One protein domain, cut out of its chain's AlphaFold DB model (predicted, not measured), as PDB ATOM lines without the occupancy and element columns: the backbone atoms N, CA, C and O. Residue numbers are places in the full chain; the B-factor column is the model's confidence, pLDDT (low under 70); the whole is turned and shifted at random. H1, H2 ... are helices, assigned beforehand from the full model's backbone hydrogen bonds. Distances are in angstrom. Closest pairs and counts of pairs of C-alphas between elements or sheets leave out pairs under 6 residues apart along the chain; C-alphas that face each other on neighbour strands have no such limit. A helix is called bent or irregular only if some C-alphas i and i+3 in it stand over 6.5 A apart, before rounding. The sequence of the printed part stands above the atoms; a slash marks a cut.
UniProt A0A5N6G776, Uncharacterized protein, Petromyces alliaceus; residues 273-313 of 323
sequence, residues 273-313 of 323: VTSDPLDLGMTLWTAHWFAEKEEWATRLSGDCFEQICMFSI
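What this domain is: This is residues 273 to 313 of the 323 residues of an uncharacterized protein of Petromyces alliaceus (UniProt A0A5N6G776). The printed part is a small helical hairpin: a helix, H1, runs out, the chain turns back through a short link, and a longer helix, H2, folds back beside it. The two helices lie side by side and nearly lengthwise, with H2 making most of the long axis and a short unnamed stretch, residues 273 to 276, before H1. The printed part has 41 residues with two named helices, H1 then H2, and no named strand; its class is all helix. It is compact, with a radius of gyration of the C-alphas of 9.8 A, and elongated, with spans of 29 by 16 by 14 A.

Where its parts are: The printed part begins at Val 273, with its C-alpha at (319.784, 211.698, 346.105). H1 follows as residues 277 to 287, from C-alpha 277 at (318.349, 217.714, 356.086), and is 15.2 A from first to last C-alpha. H2 is residues 295 to 312, 25.8 A from first to last C-alpha, and ends with C-alpha 312 at (312.362, 226.298, 352.044). Neither helix is bent.

How they stand to each other: H1 and H2 form a helical hairpin. They touch, with 17 pairs of C-alphas within 8 A. Their closest C-alphas are those of Ala 287 and Ala 297, 5.0 A apart. They run opposite ways at a shallow tilt of 27 degrees, and their centres are 9.4 A apart. In H1 and H2 every O i to N i+4 pair is within hydrogen-bond range.

The domain as a whole: The two C-alphas farthest apart are those of Lys 293 and Ile 313, 29.7 A. The C-alphas of Val 273 and Ile 313, the first and last printed residues, are 19.0 A apart. The printed part has no cut, and the link from H1 to H2, with 7 residues between them, is short. The mean pLDDT of the printed part is 87.8, and it is under 70 at residue 273 and at residues 311 to 313.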
ATOM      1  N   VAL A 273     321.160 211.255 345.892       68.88
ATOM      2  CA  VAL A 273     319.784 211.698 346.105       68.88
ATOM      3  C   VAL A 273     319.499 211.507 347.585       68.88
ATOM      4  O   VAL A 273     319.299 210.383 348.041       68.88
ATOM      5  N   THR A 274     319.520 212.598 348.339       81.62
ATOM      6  CA  THR A 274     319.044 212.616 349.720       81.62
ATOM      7  C   THR A 274     318.100 213.791 349.905       81.62
ATOM      8  O   THR A 274     318.289 214.864 349.332       81.62
ATOM      9  N   SER A 275     317.057 213.553 350.683       83.44
ATOM     10  CA  SER A 275     316.106 214.554 351.159       83.44
ATOM     11  C   SER A 275     316.257 214.790 352.661       83.44
ATOM     12  O   SER A 275     315.493 215.559 353.238       83.44
ATOM     13  N   ASP A 276     317.182 214.077 353.307       88.75
ATOM     14  CA  ASP A 276     317.436 214.208 354.732       88.75
ATOM     15  C   ASP A 276     318.214 215.512 355.003       88.75
ATOM     16  O   ASP A 276     319.288 215.715 354.428       88.75
ATOM     17  N   PRO A 277     317.698 216.427 355.847       89.44
ATOM     18  CA  PRO A 277     318.349 217.714 356.086       89.44
ATOM     19  C   PRO A 277     319.750 217.612 356.702       89.44
ATOM     20  O   PRO A 277     320.590 218.473 356.429       89.44
ATOM     21  N   LEU A 278     320.015 216.583 357.518       88.31
ATOM     22  CA  LEU A 278     321.338 216.366 358.102       88.31
ATOM     23  C   LEU A 278     322.323 215.929 357.016       88.31
ATOM     24  O   LEU A 278     323.391 216.530 356.900       88.31
ATOM     25  N   ASP A 279     321.947 214.956 356.182       90.00
ATOM     26  CA  ASP A 279     322.763 214.524 355.047       90.00
ATOM     27  C   ASP A 279     323.062 215.696 354.100       90.00
ATOM     28  O   ASP A 279     324.201 215.861 353.663       90.00
ATOM     29  N   LEU A 280     322.062 216.529 353.783       91.56
ATOM     30  CA  LEU A 280     322.234 217.698 352.914       91.56
ATOM     31  C   LEU A 280     323.228 218.703 353.510       91.56
ATOM     32  O   LEU A 280     324.163 219.128 352.828       91.56
ATOM     33  N   GLY A 281     323.052 219.060 354.786       92.06
ATOM     34  CA  GLY A 281     323.928 220.004 355.479       92.06
ATOM     35  C   GLY A 281     325.365 219.495 355.598       92.06
ATOM     36  O   GLY A 281     326.307 220.216 355.263       92.06
ATOM     37  N   MET A 282     325.538 218.234 356.004       93.25
ATOM     38  CA  MET A 282     326.855 217.605 356.103       93.25
ATOM     39  C   MET A 282     327.513 217.453 354.734       93.25
ATOM     40  O   MET A 282     328.700 217.720 354.606       93.25
ATOM     41  N   THR A 283     326.757 217.122 353.685       92.62
ATOM     42  CA  THR A 283     327.306 217.019 352.325       92.62
ATOM     43  C   THR A 283     327.801 218.367 351.814       92.62
ATOM     44  O   THR A 283     328.905 218.434 351.275       92.62
ATOM     45  N   LEU A 284     327.045 219.452 352.022       93.44
ATOM     46  CA  LEU A 284     327.499 220.810 351.696       93.44
ATOM     47  C   LEU A 284     328.776 221.167 352.464       93.44
ATOM     48  O   LEU A 284     329.745 221.664 351.883       93.44
ATOM     49  N   TRP A 285     328.802 220.863 353.762       95.00
ATOM     50  CA  TRP A 285     329.983 221.057 354.596       95.00
ATOM     51  C   TRP A 285     331.163 220.168 354.175       95.00
ATOM     52  O   TRP A 285     332.306 220.584 354.283       95.00
ATOM     53  N   THR A 286     330.968 218.977 353.638       95.00
ATOM     54  CA  THR A 286     332.100 218.164 353.183       95.00
ATOM     55  C   THR A 286     332.579 218.617 351.800       95.00
ATOM     56  O   THR A 286     333.780 218.738 351.549       95.00
ATOM     57  N   ALA A 287     331.654 218.931 350.893       93.94
ATOM     58  CA  ALA A 287     331.960 219.306 349.517       93.94
ATOM     59  C   ALA A 287     332.661 220.672 349.400       93.94
ATOM     60  O   ALA A 287     333.490 220.837 348.501       93.94
ATOM     61  N   HIS A 288     332.418 221.628 350.311       95.19
ATOM     62  CA  HIS A 288     333.014 222.974 350.217       95.19
ATOM     63  C   HIS A 288     334.553 222.978 350.179       95.19
ATOM     64  O   HIS A 288     335.147 223.899 349.627       95.19
ATOM     65  N   TRP A 289     335.215 221.947 350.715       96.38
ATOM     66  CA  TRP A 289     336.679 221.824 350.682       96.38
ATOM     67  C   TRP A 289     337.251 221.809 349.254       96.38
ATOM     68  O   TRP A 289     338.365 222.303 349.013       96.38
ATOM     69  N   PHE A 290     336.480 221.259 348.312       96.00
ATOM     70  CA  PHE A 290     336.857 221.076 346.910       96.00
ATOM     71  C   PHE A 290     335.887 221.725 345.919       96.00
ATOM     72  O   PHE A 290     336.142 221.678 344.715       96.00
ATOM     73  N   ALA A 291     334.806 222.347 346.397       93.12
ATOM     74  CA  ALA A 291     333.958 223.192 345.569       93.12
ATOM     75  C   ALA A 291     334.816 224.264 344.877       93.12
ATOM     76  O   ALA A 291     335.819 224.720 345.427       93.12
ATOM     77  N   GLU A 292     334.467 224.585 343.632       92.38
ATOM     78  CA  GLU A 292     335.204 225.496 342.736       92.38
ATOM     79  C   GLU A 292     336.591 224.996 342.284       92.38
ATOM     80  O   GLU A 292     337.185 225.573 341.376       92.38
ATOM     81  N   LYS A 293     337.093 223.889 342.849       94.94
ATOM     82  CA  LYS A 293     338.367 223.251 342.465       94.94
ATOM     83  C   LYS A 293     338.155 221.960 341.682       94.94
ATOM     84  O   LYS A 293     338.946 221.633 340.802       94.94
ATOM     85  N   GLU A 294     337.108 221.209 342.015       95.12
ATOM     86  CA  GLU A 294     336.789 219.925 341.397       95.12
ATOM     87  C   GLU A 294     335.305 219.863 341.014       95.12
ATOM     88  O   GLU A 294     334.421 220.122 341.830       95.12
ATOM     89  N   GLU A 295     335.027 219.470 339.768       93.06
ATOM     90  CA  GLU A 295     333.675 219.459 339.187       93.06
ATOM     91  C   GLU A 295     332.667 218.662 340.029       93.06
ATOM     92  O   GLU A 295     331.537 219.102 340.232       93.06
ATOM     93  N   TRP A 296     333.082 217.507 340.564       91.81
ATOM     94  CA  TRP A 296     332.209 216.652 341.373       91.81
ATOM     95  C   TRP A 296     331.726 217.355 342.646       91.81
ATOM     96  O   TRP A 296     330.584 217.148 343.041       91.81
ATOM     97  N   ALA A 297     332.574 218.177 343.269       93.75
ATOM     98  CA  ALA A 297     332.257 218.871 344.511       93.75
ATOM     99  C   ALA A 297     331.364 220.080 344.236       93.75
ATOM    100  O   ALA A 297     330.362 220.258 344.916       93.75
ATOM    101  N   THR A 298     331.671 220.859 343.192       93.06
ATOM    102  CA  THR A 298     330.821 221.978 342.754       93.06
ATOM    103  C   THR A 298     329.417 221.504 342.395       93.06
ATOM    104  O   THR A 298     328.436 222.085 342.853       93.06
ATOM    105  N   ARG A 299     329.311 220.422 341.613       91.19
ATOM    106  CA  ARG A 299     328.021 219.842 341.233       91.19
ATOM    107  C   ARG A 299     327.246 219.345 342.448       91.19
ATOM    108  O   ARG A 299     326.092 219.712 342.607       91.19
ATOM    109  N   LEU A 300     327.887 218.552 343.307       91.00
ATOM    110  CA  LEU A 300     327.248 218.003 344.503       91.00
ATOM    111  C   LEU A 300     326.741 219.113 345.437       91.00
ATOM    112  O   LEU A 300     325.627 219.019 345.943       91.00
ATOM    113  N   SER A 301     327.518 220.185 345.616       91.38
ATOM    114  CA  SER A 301     327.075 221.358 346.374       91.38
ATOM    115  C   SER A 301     325.854 222.034 345.747       91.38
ATOM    116  O   SER A 301     324.935 222.405 346.472       91.38
ATOM    117  N   GLY A 302     325.822 222.176 344.417       90.44
ATOM    118  CA  GLY A 302     324.664 222.709 343.693       90.44
ATOM    119  C   GLY A 302     323.415 221.848 343.885       90.44
ATOM    120  O   GLY A 302     322.385 222.361 344.316       90.44
ATOM    121  N   ASP A 303     323.540 220.536 343.669       89.50
ATOM    122  CA  ASP A 303     322.447 219.570 343.825       89.50
ATOM    123  C   ASP A 303     321.877 219.606 345.262       89.50
ATOM    124  O   ASP A 303     320.662 219.646 345.461       89.50
ATOM    125  N   CYS A 304     322.737 219.654 346.291       90.25
ATOM    126  CA  CYS A 304     322.296 219.777 347.683       90.25
ATOM    127  C   CYS A 304     321.618 221.121 347.978       90.25
ATOM    128  O   CYS A 304     320.613 221.156 348.690       90.25
ATOM    129  N   PHE A 305     322.155 222.224 347.452       89.38
ATOM    130  CA  PHE A 305     321.579 223.552 347.640       89.38
ATOM    131  C   PHE A 305     320.172 223.643 347.035       89.38
ATOM    132  O   PHE A 305     319.252 224.118 347.700       89.38
ATOM    133  N   GLU A 306     319.975 223.113 345.823       88.69
ATOM    134  CA  GLU A 306     318.657 223.043 345.184       88.69
ATOM    135  C   GLU A 306     317.647 222.274 346.043       88.69
ATOM    136  O   GLU A 306     316.537 222.763 346.264       88.69
ATOM    137  N   GLN A 307     318.038 221.119 346.597       88.31
ATOM    138  CA  GLN A 307     317.170 220.333 347.482       88.31
ATOM    139  C   GLN A 307     316.759 221.122 348.734       88.31
ATOM    140  O   GLN A 307     315.575 221.178 349.062       88.31
ATOM    141  N   ILE A 308     317.701 221.797 349.405       85.56
ATOM    142  CA  ILE A 308     317.392 222.640 350.576       85.56
ATOM    143  C   ILE A 308     316.439 223.784 350.204       85.56
ATOM    144  O   ILE A 308     315.496 224.083 350.947       85.56
ATOM    145  N   CYS A 309     316.649 224.424 349.051       82.94
ATOM    146  CA  CYS A 309     315.766 225.480 348.568       82.94
ATOM    147  C   CYS A 309     314.353 224.964 348.270       82.94
ATOM    148  O   CYS A 309     313.389 225.659 348.595       82.94
ATOM    149  N   MET A 310     314.202 223.746 347.739       77.19
ATOM    150  CA  MET A 310     312.880 223.137 347.540       77.19
ATOM    151  C   MET A 310     312.126 222.917 348.862       77.19
ATOM    152  O   MET A 310     310.912 223.107 348.897       77.19
ATOM    153  N   PHE A 311     312.819 222.602 349.964       65.38
ATOM    154  CA  PHE A 311     312.203 222.527 351.299       65.38
ATOM    155  C   PHE A 311     311.816 223.891 351.882       65.38
ATOM    156  O   PHE A 311     310.921 223.973 352.722       65.38
ATOM    157  N   SER A 312     312.485 224.961 351.449       57.97
ATOM    158  CA  SER A 312     312.362 226.298 352.044       57.97
ATOM    159  C   SER A 312     311.334 227.199 351.347       57.97
ATOM    160  O   SER A 312     311.043 228.285 351.846       57.97
ATOM    161  N   ILE A 313     310.766 226.773 350.211       48.09
ATOM    162  CA  ILE A 313     309.787 227.554 349.443       48.09
ATOM    163  C   ILE A 313     308.413 226.863 349.501       48.09
ATOM    164  O   ILE A 313     308.177 225.912 348.755       48.09
TER     165      ILE A 313